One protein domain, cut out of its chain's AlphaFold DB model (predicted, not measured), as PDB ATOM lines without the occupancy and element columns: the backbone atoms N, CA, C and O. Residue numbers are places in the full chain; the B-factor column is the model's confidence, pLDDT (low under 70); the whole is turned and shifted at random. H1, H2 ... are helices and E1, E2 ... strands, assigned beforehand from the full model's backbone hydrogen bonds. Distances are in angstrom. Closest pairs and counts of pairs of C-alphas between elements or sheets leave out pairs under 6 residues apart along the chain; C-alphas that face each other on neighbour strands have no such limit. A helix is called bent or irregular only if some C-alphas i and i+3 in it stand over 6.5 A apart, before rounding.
ATOM      1  N   ARG A   3      19.799 -17.836   4.212       87.62
ATOM      2  CA  ARG A   3      19.593 -19.133   4.888       87.62
ATOM      3  C   ARG A   3      20.279 -19.248   6.257       87.62
ATOM      4  O   ARG A   3      19.982 -20.164   7.008       87.62
ATOM      5  N   LEU A   4      21.216 -18.349   6.569       89.88
ATOM      6  CA  LEU A   4      21.959 -18.331   7.833       89.88
ATOM      7  C   LEU A   4      21.339 -17.391   8.879       89.88
ATOM      8  O   LEU A   4      21.900 -17.252   9.958       89.88
ATOM      9  N   GLY A   5      20.217 -16.733   8.578       88.38
ATOM     10  CA  GLY A   5      19.505 -15.912   9.558       88.38
ATOM     11  C   GLY A   5      20.063 -14.499   9.758       88.38
ATOM     12  O   GLY A   5      19.816 -13.891  10.795       88.38
ATOM     13  N   ALA A   6      20.844 -13.979   8.802       89.00
ATOM     14  CA  ALA A   6      21.558 -12.706   8.961       89.00
ATOM     15  C   ALA A   6      20.639 -11.470   9.044       89.00
ATOM     16  O   ALA A   6      21.060 -10.428   9.539       89.00
ATOM     17  N   PHE A   7      19.404 -11.570   8.553       88.19
ATOM     18  CA  PHE A   7      18.438 -10.470   8.523       88.19
ATOM     19  C   PHE A   7      17.452 -10.610   9.687       88.19
ATOM     20  O   PHE A   7      16.262 -10.804   9.472       88.19
ATOM     21  N   ASN A   8      17.981 -10.585  10.914       91.31
ATOM     22  CA  ASN A   8      17.207 -10.736  12.144       91.31
ATOM     23  C   ASN A   8      17.148  -9.417  12.916       91.31
ATOM     24  O   ASN A   8      18.028  -9.109  13.722       91.31
ATOM     25  N   SER A   9      16.085  -8.658  12.670       91.94
ATOM     26  CA  SER A   9      15.774  -7.402  13.355       91.94
ATOM     27  C   SER A   9      15.655  -7.567  14.878       91.94
ATOM     28  O   SER A   9      16.002  -6.649  15.621       91.94
ATOM     29  N   SER A  10      15.250  -8.745  15.367       91.19
ATOM     30  CA  SER A  10      15.143  -9.041  16.801       91.19
ATOM     31  C   SER A  10      16.489  -9.298  17.489       91.19
ATOM     32  O   SER A  10      16.523  -9.323  18.713       91.19
ATOM     33  N   ASN A  11      17.588  -9.462  16.744       92.62
ATOM     34  CA  ASN A  11      18.930  -9.721  17.287       92.62
ATOM     35  C   ASN A  11      19.969  -8.666  16.836       92.62
ATOM     36  O   ASN A  11      21.150  -8.964  16.636       92.62
ATOM     37  N   LEU A  12      19.541  -7.413  16.647       92.56
ATOM     38  CA  LEU A  12      20.406  -6.291  16.249       92.56
ATOM     39  C   LEU A  12      21.195  -5.691  17.427       92.56
ATOM     40  O   LEU A  12      21.144  -4.488  17.674       92.56
ATOM     41  N   GLN A  13      21.957  -6.517  18.146       92.62
ATOM     42  CA  GLN A  13      22.667  -6.117  19.372       92.62
ATOM     43  C   GLN A  13      23.573  -4.893  19.172       92.62
ATOM     44  O   GLN A  13      23.517  -3.944  19.946       92.62
ATOM     45  N   LEU A  14      24.349  -4.864  18.082       90.75
ATOM     46  CA  LEU A  14      25.247  -3.741  17.793       90.75
ATOM     47  C   LEU A  14      24.495  -2.455  17.438       90.75
ATOM     48  O   LEU A  14      24.911  -1.378  17.856       90.75
ATOM     49  N   ALA A  15      23.383  -2.548  16.703       88.94
ATOM     50  CA  ALA A  15      22.583  -1.371  16.365       88.94
ATOM     51  C   ALA A  15      21.867  -0.790  17.596       88.94
ATOM     52  O   ALA A  15      21.628   0.412  17.657       88.94
ATOM     53  N   ASN A  16      21.555  -1.645  18.573       86.56
ATOM     54  CA  ASN A  16      20.934  -1.265  19.840       86.56
ATOM     55  C   ASN A  16      21.958  -0.877  20.922       86.56
ATOM     56  O   ASN A  16      21.567  -0.413  21.994       86.56
ATOM     57  N   SER A  17      23.255  -1.065  20.663       85.69
ATOM     58  CA  SER A  17      24.322  -0.713  21.598       85.69
ATOM     59  C   SER A  17      24.612   0.791  21.584       85.69
ATOM     60  O   SER A  17      24.477   1.468  20.563       85.69
ATOM     61  N   MET A  18      25.021   1.332  22.733       76.31
ATOM     62  CA  MET A  18      25.498   2.713  22.814       76.31
ATOM     63  C   MET A  18      26.925   2.793  22.261       76.31
ATOM     64  O   MET A  18      27.802   2.061  22.713       76.31
ATOM     65  N   LEU A  19      27.161   3.719  21.328       74.06
ATOM     66  CA  LEU A  19      28.453   3.913  20.647       74.06
ATOM     67  C   LEU A  19      29.589   4.391  21.566       74.06
ATOM     68  O   LEU A  19      30.737   4.460  21.134       74.06
ATOM     69  N   ASP A  20      29.275   4.732  22.815       78.38
ATOM     70  CA  ASP A  20      30.239   5.243  23.791       78.38
ATOM     71  C   ASP A  20      31.132   4.140  24.394       78.38
ATOM     72  O   ASP A  20      32.078   4.446  25.122       78.38
ATOM     73  N   PHE A  21      30.857   2.864  24.096       77.12
ATOM     74  CA  PHE A  21      31.615   1.707  24.577       77.12
ATOM     75  C   PHE A  21      32.047   0.791  23.431       77.12
ATOM     76  O   PHE A  21      31.476   0.821  22.338       77.12
ATOM     77  N   ASP A  22      33.043  -0.056  23.702       85.00
ATOM     78  CA  ASP A  22      33.468  -1.076  22.749       85.00
ATOM     79  C   ASP A  22      32.284  -2.000  22.406       85.00
ATOM     80  O   ASP A  22      31.645  -2.546  23.314       85.00
ATOM     81  N   PRO A  23      31.974  -2.192  21.109       85.56
ATOM     82  CA  PRO A  23      30.883  -3.058  20.701       85.56
ATOM     83  C   PRO A  23      31.151  -4.489  21.172       85.56
ATOM     84  O   PRO A  23      32.214  -5.057  20.921       85.56
ATOM     85  N   SER A  24      30.162  -5.082  21.833       88.50
ATOM     86  CA  SER A  24      30.197  -6.472  22.283       88.50
ATOM     87  C   SER A  24      28.991  -7.231  21.738       88.50
ATOM     88  O   SER A  24      27.980  -6.630  21.374       88.50
ATOM     89  N   TYR A  25      29.138  -8.548  21.613       92.56
ATOM     90  CA  TYR A  25      28.101  -9.432  21.096       92.56
ATOM     91  C   TYR A  25      27.913 -10.593  22.067       92.56
ATOM     92  O   TYR A  25      28.859 -11.341  22.331       92.56
ATOM     93  N   ASP A  26      26.708 -10.731  22.599       93.75
ATOM     94  CA  ASP A  26      26.329 -11.766  23.545       93.75
ATOM     95  C   ASP A  26      25.768 -12.983  22.794       93.75
ATOM     96  O   ASP A  26      24.743 -12.923  22.103       93.75
ATOM     97  N   SER A  27      26.469 -14.114  22.910       94.25
ATOM     98  CA  SER A  27      26.070 -15.371  22.277       94.25
ATOM     99  C   SER A  27      24.848 -16.020  22.925       94.25
ATOM    100  O   SER A  27      24.107 -16.722  22.234       94.25
ATOM    101  N   GLU A  28      24.638 -15.826  24.229       95.38
ATOM    102  CA  GLU A  28      23.474 -16.361  24.935       95.38
ATOM    103  C   GLU A  28      22.218 -15.602  24.508       95.38
ATOM    104  O   GLU A  28      21.238 -16.237  24.108       95.38
ATOM    105  N   GLU A  29      22.280 -14.266  24.465       92.56
ATOM    106  CA  GLU A  29      21.195 -13.424  23.940       92.56
ATOM    107  C   GLU A  29      20.873 -13.788  22.484       92.56
ATOM    108  O   GLU A  29      19.716 -14.043  22.145       92.56
ATOM    109  N   ALA A  30      21.899 -13.925  21.635       91.94
ATOM    110  CA  ALA A  30      21.720 -14.315  20.239       91.94
ATOM    111  C   ALA A  30      21.037 -15.683  20.083       91.94
ATOM    112  O   ALA A  30      20.244 -15.875  19.161       91.94
ATOM    113  N   SER A  31      21.331 -16.633  20.976       91.31
ATOM    114  CA  SER A  31      20.737 -17.976  20.952       91.31
ATOM    115  C   SER A  31      19.287 -18.021  21.448       91.31
ATOM    116  O   SER A  31      18.557 -18.956  21.113       91.31
ATOM    117  N   ALA A  32      18.860 -17.020  22.225       93.12
ATOM    118  CA  ALA A  32      17.513 -16.933  22.783       93.12
ATOM    119  C   ALA A  32      16.475 -16.393  21.781       93.12
ATOM    120  O   ALA A  32      15.271 -16.568  21.981       93.12
ATOM    121  N   VAL A  33      16.924 -15.748  20.701       91.81
ATOM    122  CA  VAL A  33      16.061 -15.179  19.659       91.81
ATOM    123  C   VAL A  33      15.848 -16.193  18.533       91.81
ATOM    124  O   VAL A  33      16.784 -16.845  18.072       91.81
ATOM    125  N   MET A  34      14.610 -16.310  18.040       88.25
ATOM    126  CA  MET A  34      14.319 -17.157  16.881       88.25
ATOM    127  C   MET A  34      15.080 -16.643  15.644       88.25
ATOM    128  O   MET A  34      15.000 -15.449  15.342       88.25
ATOM    129  N   PRO A  35      15.805 -17.504  14.905       86.50
ATOM    130  CA  PRO A  35      16.458 -17.106  13.663       86.50
ATOM    131  C   PRO A  35      15.456 -16.600  12.619       86.50
ATOM    132  O   PRO A  35      14.372 -17.157  12.469       86.50
ATOM    133  N   SER A  36      15.859 -15.579  11.863       90.75
ATOM    134  CA  SER A  36      15.049 -14.917  10.834       90.75
ATOM    135  C   SER A  36      15.706 -15.142   9.473       90.75
ATOM    136  O   SER A  36      16.667 -14.460   9.106       90.75
ATOM    137  N   SER A  37      15.266 -16.176   8.753       87.56
ATOM    138  CA  SER A  37      15.951 -16.676   7.553       87.56
ATOM    139  C   SER A  37      15.028 -16.797   6.347       87.56
ATOM    140  O   SER A  37      13.896 -17.268   6.470       87.56
ATOM    141  N   PHE A  38      15.555 -16.430   5.176       88.56
ATOM    142  CA  PHE A  38      14.921 -16.735   3.901       88.56
ATOM    143  C   PHE A  38      15.397 -18.107   3.437       88.56
ATOM    144  O   PHE A  38      16.584 -18.438   3.542       88.56
ATOM    145  N   HIS A  39      14.467 -18.926   2.965       89.38
ATOM    146  CA  HIS A  39      14.707 -20.342   2.720       89.38
ATOM    147  C   HIS A  39      15.195 -20.603   1.302       89.38
ATOM    148  O   HIS A  39      16.063 -21.462   1.107       89.38
ATOM    149  N   ASP A  40      14.699 -19.847   0.323       91.31
ATOM    150  CA  ASP A  40      14.983 -20.146  -1.073       91.31
ATOM    151  C   ASP A  40      14.933 -18.935  -2.006       91.31
ATOM    152  O   ASP A  40      14.377 -17.888  -1.676       91.31
ATOM    153  N   ILE A  41      15.567 -19.079  -3.167       92.19
ATOM    154  CA  ILE A  41      15.622 -18.067  -4.223       92.19
ATOM    155  C   ILE A  41      15.671 -18.768  -5.580       92.19
ATOM    156  O   ILE A  41      16.373 -19.765  -5.741       92.19
ATOM    157  N   SER A  42      14.905 -18.270  -6.548       92.69
ATOM    158  CA  SER A  42      14.957 -18.768  -7.922       92.69
ATOM    159  C   SER A  42      16.115 -18.146  -8.697       92.69
ATOM    160  O   SER A  42      16.675 -17.135  -8.282       92.69
ATOM    161  N   ASP A  43      16.392 -18.674  -9.889       94.94
ATOM    162  CA  ASP A  43      17.194 -17.971 -10.895       94.94
ATOM    163  C   ASP A  43      16.614 -16.573 -11.183       94.94
ATOM    164  O   ASP A  43      15.411 -16.329 -11.010       94.94
ATOM    165  N   VAL A  44      17.470 -15.657 -11.645       94.12
ATOM    166  CA  VAL A  44      17.017 -14.339 -12.101       94.12
ATOM    167  C   VAL A  44      16.528 -14.462 -13.532       94.12
ATOM    168  O   VAL A  44      17.269 -14.875 -14.426       94.12
ATOM    169  N   GLU A  45      15.287 -14.068 -13.755       94.62
ATOM    170  CA  GLU A  45      14.632 -14.080 -15.050       94.62
ATOM    171  C   GLU A  45      14.575 -12.661 -15.622       94.62
ATOM    172  O   GLU A  45      14.378 -11.686 -14.896       94.62
ATOM    173  N   PHE A  46      14.661 -12.541 -16.943       93.69
ATOM    174  CA  PHE A  46      14.483 -11.289 -17.666       93.69
ATOM    175  C   PHE A  46      13.552 -11.483 -18.855       93.69
ATOM    176  O   PHE A  46      13.675 -12.463 -19.590       93.69
ATOM    177  N   GLN A  47      12.684 -10.502 -19.075       94.00
ATOM    178  CA  GLN A  47      11.909 -10.348 -20.297       94.00
ATOM    179  C   GLN A  47      11.939  -8.873 -20.704       94.00
ATOM    180  O   GLN A  47      11.443  -8.010 -19.978       94.00
ATOM    181  N   ASP A  48      12.546  -8.580 -21.853       90.12
ATOM    182  CA  ASP A  48      12.789  -7.217 -22.336       90.12
ATOM    183  C   ASP A  48      13.424  -6.306 -21.265       90.12
ATOM    184  O   ASP A  48      14.594  -6.471 -20.922       90.12
ATOM    185  N   SER A  49      12.671  -5.333 -20.745       91.06
ATOM    186  CA  SER A  49      13.110  -4.370 -19.727       91.06
ATOM    187  C   SER A  49      12.730  -4.759 -18.296       91.06
ATOM    188  O   SER A  49      13.043  -4.019 -17.360       91.06
ATOM    189  N   TRP A  50      12.071  -5.902 -18.110       93.19
ATOM    190  CA  TRP A  50      11.675  -6.416 -16.807       93.19
ATOM    191  C   TRP A  50      12.645  -7.492 -16.328       93.19
ATOM    192  O   TRP A  50      12.993  -8.410 -17.067       93.19
ATOM    193  N   GLY A  51      13.042  -7.388 -15.062       92.25
ATOM    194  CA  GLY A  51      13.703  -8.456 -14.319       92.25
ATOM    195  C   GLY A  51      12.758  -9.008 -13.255       92.25
ATOM    196  O   GLY A  51      12.010  -8.246 -12.639       92.25
ATOM    197  N   ARG A  52      12.791 -10.321 -13.034       92.81
ATOM    198  CA  ARG A  52      12.004 -11.012 -12.011       92.81
ATOM    199  C   ARG A  52      12.877 -12.012 -11.268       92.81
ATOM    200  O   ARG A  52      13.679 -12.722 -11.863       92.81
ATOM    201  N   VAL A  53      12.681 -12.083  -9.961       92.75
ATOM    202  CA  VAL A  53      13.238 -13.131  -9.108       92.75
ATOM    203  C   VAL A  53      12.188 -13.504  -8.073       92.75
ATOM    204  O   VAL A  53      11.483 -12.631  -7.557       92.75
ATOM    205  N   TRP A  54      12.055 -14.795  -7.794       91.88
ATOM    206  CA  TRP A  54      11.242 -15.286  -6.695       91.88
ATOM    207  C   TRP A  54      12.132 -15.551  -5.486       91.88
ATOM    208  O   TRP A  54      13.224 -16.101  -5.615       91.88
ATOM    209  N   VAL A  55      11.658 -15.155  -4.310       90.38
ATOM    210  CA  VAL A  55      12.363 -15.349  -3.043       90.38
ATOM    211  C   VAL A  55      11.368 -15.894  -2.028       90.38
ATOM    212  O   VAL A  55      10.339 -15.263  -1.777       90.38
ATOM    213  N   ASP A  56      11.679 -17.039  -1.424       91.06
ATOM    214  CA  ASP A  56      10.998 -17.511  -0.220       91.06
ATOM    215  C   ASP A  56      11.643 -16.858   0.990       91.06
ATOM    216  O   ASP A  56      12.671 -17.318   1.495       91.06
ATOM    217  N   LEU A  57      11.025 -15.776   1.459       87.81
ATOM    218  CA  LEU A  57      11.476 -15.072   2.650       87.81
ATOM    219  C   LEU A  57      11.317 -15.897   3.930       87.81
ATOM    220  O   LEU A  57      11.922 -15.523   4.921       87.81
ATOM    221  N   GLY A  58      10.606 -17.027   3.934       86.94
ATOM    222  CA  GLY A  58      10.530 -17.917   5.089       86.94
ATOM    223  C   GLY A  58      10.137 -17.189   6.377       86.94
ATOM    224  O   GLY A  58       9.021 -16.695   6.513       86.94
ATOM    225  N   THR A  59      11.077 -17.145   7.324       87.12
ATOM    226  CA  THR A  59      10.963 -16.444   8.619       87.12
ATOM    227  C   THR A  59      11.665 -15.086   8.632       87.12
ATOM    228  O   THR A  59      11.664 -14.429   9.668       87.12
ATOM    229  N   SER A  60      12.277 -14.668   7.516       82.81
ATOM    230  CA  SER A  60      12.906 -13.355   7.391       82.81
ATOM    231  C   SER A  60      11.919 -12.233   7.670       82.81
ATOM    232  O   SER A  60      10.785 -12.222   7.190       82.81
ATOM    233  N   ASP A  61      12.400 -11.252   8.418       86.06
ATOM    234  CA  ASP A  61      11.657 -10.050   8.747       86.06
ATOM    235  C   ASP A  61      11.935  -8.897   7.765       86.06
ATOM    236  O   ASP A  61      12.657  -9.017   6.769       86.06
ATOM    237  N   HIS A  62      11.302  -7.758   8.051       87.06
ATOM    238  CA  HIS A  62      11.313  -6.547   7.235       87.06
ATOM    239  C   HIS A  62      12.715  -5.977   6.969       87.06
ATOM    240  O   HIS A  62      12.901  -5.329   5.940       87.06
ATOM    241  N   LEU A  63      13.717  -6.272   7.811       89.94
ATOM    242  CA  LEU A  63      15.085  -5.786   7.617       89.94
ATOM    243  C   LEU A  63      15.661  -6.237   6.270       89.94
ATOM    244  O   LEU A  63      16.333  -5.463   5.588       89.94
ATOM    245  N   GLY A  64      15.392  -7.483   5.866       88.00
ATOM    246  CA  GLY A  64      15.875  -8.010   4.590       88.00
ATOM    247  C   GLY A  64      15.326  -7.235   3.387       88.00
ATOM    248  O   GLY A  64      16.063  -6.969   2.435       88.00
ATOM    249  N   LEU A  65      14.054  -6.827   3.446       88.38
ATOM    250  CA  LEU A  65      13.409  -6.038   2.393       88.38
ATOM    251  C   LEU A  65      13.943  -4.607   2.340       88.38
ATOM    252  O   LEU A  65      14.209  -4.109   1.247       88.38
ATOM    253  N   ASP A  66      14.158  -3.971   3.491       91.69
ATOM    254  CA  ASP A  66      14.727  -2.622   3.542       91.69
ATOM    255  C   ASP A  66      16.157  -2.595   2.990       91.69
ATOM    256  O   ASP A  66      16.498  -1.739   2.172       91.69
ATOM    257  N   VAL A  67      16.993  -3.573   3.359       91.69
ATOM    258  CA  VAL A  67      18.351  -3.713   2.806       91.69
ATOM    259  C   VAL A  67      18.310  -3.888   1.285       91.69
ATOM    260  O   VAL A  67      19.083  -3.242   0.572       91.69
ATOM    261  N   LEU A  68      17.393  -4.714   0.772       90.88
ATOM    262  CA  LEU A  68      17.212  -4.906  -0.667       90.88
ATOM    263  C   LEU A  68      16.777  -3.611  -1.364       90.88
ATOM    264  O   LEU A  68      17.358  -3.243  -2.384       90.88
ATOM    265  N   LEU A  69      15.789  -2.898  -0.823       93.75
ATOM    266  CA  LEU A  69      15.298  -1.641  -1.389       93.75
ATOM    267  C   LEU A  69      16.376  -0.555  -1.406       93.75
ATOM    268  O   LEU A  69      16.526   0.144  -2.411       93.75
ATOM    269  N   ASN A  70      17.169  -0.452  -0.341       95.06
ATOM    270  CA  ASN A  70      18.309   0.460  -0.285       95.06
ATOM    271  C   ASN A  70      19.347   0.114  -1.362       95.06
ATOM    272  O   ASN A  70      19.807   0.995  -2.089       95.06
ATOM    273  N   CYS A  71      19.660  -1.175  -1.526       95.06
ATOM    274  CA  CYS A  71      20.564  -1.650  -2.573       95.06
ATOM    275  C   CYS A  71      20.041  -1.316  -3.980       95.06
ATOM    276  O   CYS A  71      20.777  -0.752  -4.789       95.06
ATOM    277  N   LEU A  72      18.765  -1.595  -4.263       95.06
ATOM    278  CA  LEU A  72      18.144  -1.293  -5.557       95.06
ATOM    279  C   LEU A  72      18.076   0.213  -5.830       95.06
ATOM    280  O   LEU A  72      18.246   0.635  -6.973       95.06
ATOM    281  N   THR A  73      17.880   1.030  -4.796       96.00
ATOM    282  CA  THR A  73      17.893   2.493  -4.916       96.00
ATOM    283  C   THR A  73      19.267   2.994  -5.360       96.00
ATOM    284  O   THR A  73      19.349   3.773  -6.310       96.00
ATOM    285  N   GLN A  74      20.347   2.495  -4.749       97.69
ATOM    286  CA  GLN A  74      21.708   2.860  -5.152       97.69
ATOM    287  C   GLN A  74      22.075   2.306  -6.537       97.69
ATOM    288  O   GLN A  74      22.661   2.995  -7.367       97.69
ATOM    289  N   LEU A  75      21.679   1.066  -6.832       95.94
ATOM    290  CA  LEU A  75      21.879   0.469  -8.152       95.94
ATOM    291  C   LEU A  75      21.170   1.281  -9.248       95.94
ATOM    292  O   LEU A  75      21.708   1.475 -10.341       95.94
ATOM    293  N   SER A  76      19.967   1.773  -8.949       96.88
ATOM    294  CA  SER A  76      19.199   2.636  -9.840       96.88
ATOM    295  C   SER A  76      19.921   3.952 -10.117       96.88
ATOM    296  O   SER A  76      20.032   4.338 -11.281       96.88
ATOM    297  N   SER A  77      20.435   4.616  -9.079       97.06
ATOM    298  CA  SER A  77      21.073   5.928  -9.217       97.06
ATOM    299  C   SER A  77      22.417   5.870  -9.944       97.06
ATOM    300  O   SER A  77      22.736   6.791 -10.692       97.06
ATOM    301  N   GLU A  78      23.187   4.798  -9.759       97.19
ATOM    302  CA  GLU A  78      24.559   4.724 -10.269       97.19
ATOM    303  C   GLU A  78      24.716   3.933 -11.574       97.19
ATOM    304  O   GLU A  78      25.653   4.201 -12.324       97.19
ATOM    305  N   HIS A  79      23.832   2.968 -11.863       95.19
ATOM    306  CA  HIS A  79      24.095   1.985 -12.925       95.19
ATOM    307  C   HIS A  79      22.949   1.791 -13.925       95.19
ATOM    308  O   HIS A  79      23.212   1.719 -15.125       95.19
ATOM    309  N   LEU A  80      21.697   1.649 -13.468       90.25
ATOM    310  CA  LEU A  80      20.624   1.086 -14.310       90.25
ATOM    311  C   LEU A  80      19.410   1.997 -14.551       90.25
ATOM    312  O   LEU A  80      18.691   1.770 -15.522       90.25
ATOM    313  N   GLY A  81      19.148   3.005 -13.710       94.56
ATOM    314  CA  GLY A  81      17.949   3.847 -13.828       94.56
ATOM    315  C   GLY A  81      16.642   3.048 -13.727       94.56
ATOM    316  O   GLY A  81      15.832   3.035 -14.657       94.56
ATOM    317  N   ILE A  82      16.429   2.361 -12.601       95.38
ATOM    318  CA  ILE A  82      15.233   1.550 -12.341       95.38
ATOM    319  C   ILE A  82      14.004   2.464 -12.273       95.38
ATOM    320  O   ILE A  82      13.901   3.324 -11.399       95.38
ATOM    321  N   LYS A  83      13.051   2.256 -13.189       93.94
ATOM    322  CA  LYS A  83      11.815   3.054 -13.277       93.94
ATOM    323  C   LYS A  83      10.735   2.614 -12.299       93.94
ATOM    324  O   LYS A  83       9.941   3.437 -11.855       93.94
ATOM    325  N   GLN A  84      10.664   1.316 -12.017       92.25
ATOM    326  CA  GLN A  84       9.613   0.738 -11.196       92.25
ATOM    327  C   GLN A  84      10.103  -0.549 -10.538       92.25
ATOM    328  O   GLN A  84      10.785  -1.356 -11.167       92.25
ATOM    329  N   ILE A  85       9.710  -0.735  -9.281       92.31
ATOM    330  CA  ILE A  85       9.843  -1.986  -8.537       92.31
ATOM    331  C   ILE A  85       8.426  -2.433  -8.187       92.31
ATOM    332  O   ILE A  85       7.598  -1.619  -7.775       92.31
ATOM    333  N   VAL A  86       8.132  -3.714  -8.387       91.88
ATOM    334  CA  VAL A  86       6.826  -4.313  -8.097       91.88
ATOM    335  C   VAL A  86       7.052  -5.520  -7.200       91.88
ATOM    336  O   VAL A  86       7.950  -6.319  -7.457       91.88
ATOM    337  N   PHE A  87       6.236  -5.648  -6.156       89.94
ATOM    338  CA  PHE A  87       6.272  -6.783  -5.241       89.94
ATOM    339  C   PHE A  87       5.075  -7.696  -5.486       89.94
ATOM    340  O   PHE A  87       3.927  -7.248  -5.465       89.94
ATOM    341  N   GLY A  88       5.356  -8.984  -5.681       85.25
ATOM    342  CA  GLY A  88       4.339  -9.987  -5.972       85.25
ATOM    343  C   GLY A  88       3.612  -9.752  -7.301       85.25
ATOM    344  O   GLY A  88       4.044  -8.982  -8.157       85.25
ATOM    345  N   GLY A  89       2.481 -10.439  -7.461       80.19
ATOM    346  CA  GLY A  89       1.649 -10.361  -8.660       80.19
ATOM    347  C   GLY A  89       2.026 -11.376  -9.742       80.19
ATOM    348  O   GLY A  89       3.138 -11.887  -9.803       80.19
ATOM    349  N   ARG A  90       1.052 -11.682 -10.606       84.81
ATOM    350  CA  ARG A  90       1.200 -12.628 -11.731       84.81
ATOM    351  C   ARG A  90       1.632 -11.942 -13.034       84.81
ATOM    352  O   ARG A  90       1.754 -12.602 -14.061       84.81
ATOM    353  N   LYS A  91       1.804 -10.613 -12.998       87.00
ATOM    354  CA  LYS A  91       2.081  -9.765 -14.160       87.00
ATOM    355  C   LYS A  91       2.988  -8.588 -13.792       87.00
ATOM    356  O   LYS A  91       2.706  -7.882 -12.827       87.00
ATOM    357  N   LEU A  92       4.035  -8.369 -14.586       89.31
ATOM    358  CA  LEU A  92       4.995  -7.267 -14.483       89.31
ATOM    359  C   LEU A  92       5.000  -6.496 -15.811       89.31
ATOM    360  O   LEU A  92       5.630  -6.917 -16.777       89.31
ATOM    361  N   GLY A  93       4.248  -5.396 -15.895       87.50
ATOM    362  CA  GLY A  93       4.035  -4.717 -17.179       87.50
ATOM    363  C   GLY A  93       3.358  -5.654 -18.183       87.50
ATOM    364  O   GLY A  93       2.255  -6.113 -17.910       87.50
ATOM    365  N   ASP A  94       4.021  -5.962 -19.299       87.69
ATOM    366  CA  ASP A  94       3.530  -6.900 -20.324       87.69
ATOM    367  C   ASP A  94       3.954  -8.359 -20.081       87.69
ATOM    368  O   ASP A  94       3.488  -9.261 -20.775       87.69
ATOM    369  N   TRP A  95       4.802  -8.612 -19.080       91.44
ATOM    370  CA  TRP A  95       5.252  -9.955 -18.728       91.44
ATOM    371  C   TRP A  95       4.235 -10.659 -17.829       91.44
ATOM    372  O   TRP A  95       4.068 -10.288 -16.668       91.44
ATOM    373  N   GLU A  96       3.589 -11.709 -18.335       90.31
ATOM    374  CA  GLU A  96       2.672 -12.567 -17.577       90.31
ATOM    375  C   GLU A  96       3.294 -13.917 -17.195       90.31
ATOM    376  O   GLU A  96       4.240 -14.414 -17.814       90.31
ATOM    377  N   GLU A  97       2.752 -14.532 -16.147       85.75
ATOM    378  CA  GLU A  97       3.114 -15.887 -15.734       85.75
ATOM    379  C   GLU A  97       2.988 -16.883 -16.903       85.75
ATOM    380  O   GLU A  97       1.989 -16.913 -17.619       85.75
ATOM    381  N   GLY A  98       4.024 -17.701 -17.109       87.12
ATOM    382  CA  GLY A  98       4.104 -18.649 -18.226       87.12
ATOM    383  C   GLY A  98       4.785 -18.109 -19.489       87.12
ATOM    384  O   GLY A  98       5.193 -18.914 -20.328       87.12
ATOM    385  N   MET A  99       5.015 -16.795 -19.610       90.50
ATOM    386  CA  MET A  99       5.837 -16.222 -20.688       90.50
ATOM    387  C   MET A  99       7.327 -16.501 -20.434       90.50
ATOM    388  O   MET A  99       8.066 -15.664 -19.925       90.50
ATOM    389  N   THR A 100       7.745 -17.730 -20.742       91.25
ATOM    390  CA  THR A 100       9.112 -18.252 -20.534       91.25
ATOM    391  C   THR A 100       9.758 -18.753 -21.833       91.25
ATOM    392  O   THR A 100      10.856 -19.304 -21.821       91.25
ATOM    393  N   SER A 101       9.095 -18.557 -22.982       91.19
ATOM    394  CA  SER A 101       9.692 -18.826 -24.299       91.19
ATOM    395  C   SER A 101      10.656 -17.709 -24.695       91.19
ATOM    396  O   SER A 101      10.368 -16.527 -24.492       91.19
ATOM    397  N   SER A 102      11.755 -18.076 -25.359       89.25
ATOM    398  CA  SER A 102      12.692 -17.131 -25.975       89.25
ATOM    399  C   SER A 102      12.031 -16.187 -26.981       89.25
ATOM    400  O   SER A 102      12.543 -15.092 -27.196       89.25
ATOM    401  N   ASP A 103      10.892 -16.577 -27.564       89.75
ATOM    402  CA  ASP A 103      10.130 -15.752 -28.515       89.75
ATOM    403  C   ASP A 103       9.617 -14.449 -27.887       89.75
ATOM    404  O   ASP A 103       9.417 -13.457 -28.580       89.75
ATOM    405  N   TYR A 104       9.447 -14.442 -26.562       87.44
ATOM    406  CA  TYR A 104       9.062 -13.269 -25.783       87.44
ATOM    407  C   TYR A 104      10.269 -12.480 -25.258       87.44
ATOM    408  O   TYR A 104      10.105 -11.604 -24.419       87.44
ATOM    409  N   GLY A 105      11.490 -12.810 -25.692       90.44
ATOM    410  CA  GLY A 105      12.718 -12.204 -25.172       90.44
ATOM    411  C   GLY A 105      13.173 -12.773 -23.823       90.44
ATOM    412  O   GLY A 105      14.071 -12.199 -23.204       90.44
ATOM    413  N   TYR A 106      12.590 -13.894 -23.378       94.69
ATOM    414  CA  TYR A 106      12.908 -14.517 -22.094       94.69
ATOM    415  C   TYR A 106      14.362 -14.998 -22.016       94.69
ATOM    416  O   TYR A 106      14.856 -15.708 -22.900       94.69
ATOM    417  N   LYS A 107      15.033 -14.650 -20.918       95.31
ATOM    418  CA  LYS A 107      16.369 -15.129 -20.543       95.31
ATOM    419  C   LYS A 107      16.396 -15.398 -19.041       95.31
ATOM    420  O   LYS A 107      15.746 -14.684 -18.288       95.31
ATOM    421  N   HIS A 108      17.178 -16.375 -18.597       94.88
ATOM    422  CA  HIS A 108      17.417 -16.607 -17.172       94.88
ATOM    423  C   HIS A 108      18.910 -16.762 -16.896       94.88
ATOM    424  O   HIS A 108      19.674 -17.203 -17.761       94.88
ATOM    425  N   PHE A 109      19.313 -16.394 -15.686       94.75
ATOM    426  CA  PHE A 109      20.677 -16.509 -15.200       94.75
ATOM    427  C   PHE A 109      20.666 -17.210 -13.850       94.75
ATOM    428  O   PHE A 109      19.938 -16.808 -12.940       94.75
ATOM    429  N   LYS A 110      21.492 -18.251 -13.737       93.38
ATOM    430  CA  LYS A 110      21.659 -18.995 -12.492       93.38
ATOM    431  C   LYS A 110      22.408 -18.172 -11.457       93.38
ATOM    432  O   LYS A 110      23.371 -17.485 -11.811       93.38
TER     433      LYS A 110
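AT A GLANCE: This is residues 3 to 110 of the 111 residues of an uncharacterized protein of Hordeum vulgare subsp. vulgare (UniProt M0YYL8). With little regular structure, this loose model has a small sheet at one end, helix H3 toward the middle, and a wide loop bearing short helices H1 and H2 at the other end. Of 108 printed residues, 40 lie in H1, H2, E1, E2, H3 and E3, in chain order; the class is mixed. The antiparallel sheet runs E2, E1, E3. The radius of gyration of the C-alphas is 18.4 A; the spans are 58 by 29 by 22 A.

IN THESE COORDINATES: Find E1, residues 44 to 47, from C-alpha 44 at (17.017, -14.339, -12.101); E2 is residues 50 to 52, E3 106 to 109. From C-alpha 62 at (11.313, -6.547, 7.235), H3, residues 62 to 80, runs 24.7 A; it is irregular, C-alphas 77 and 80 being 7.0 A apart. H1 is residues 13 to 16, H2 27 to 32.

HOW THE PARTS SIT: Look at hairpin E1 and E2: N 45 and O 52 are 2.8 A apart. Between E1 and E3, N 46 and O 107 are 2.8 A apart. E2, H3, E3 form a split strand-helix-strand unit, E1 between its strands, with a left-handed crossover. H3 is not on the sheet. H1 and H2 are only just apart, closest 8.3 A. H2 has each O i to N i+4 pair within hydrogen-bond range, H3 14 of 15; H1 is too short.

THE WHOLE: The farthest C-alphas, Phe 21 and Asp 103, are 59.9 A apart. The links H2 to E1 and H3 to E3 are long. The printed part has no cut; no printed residue is under 70 in pLDDT.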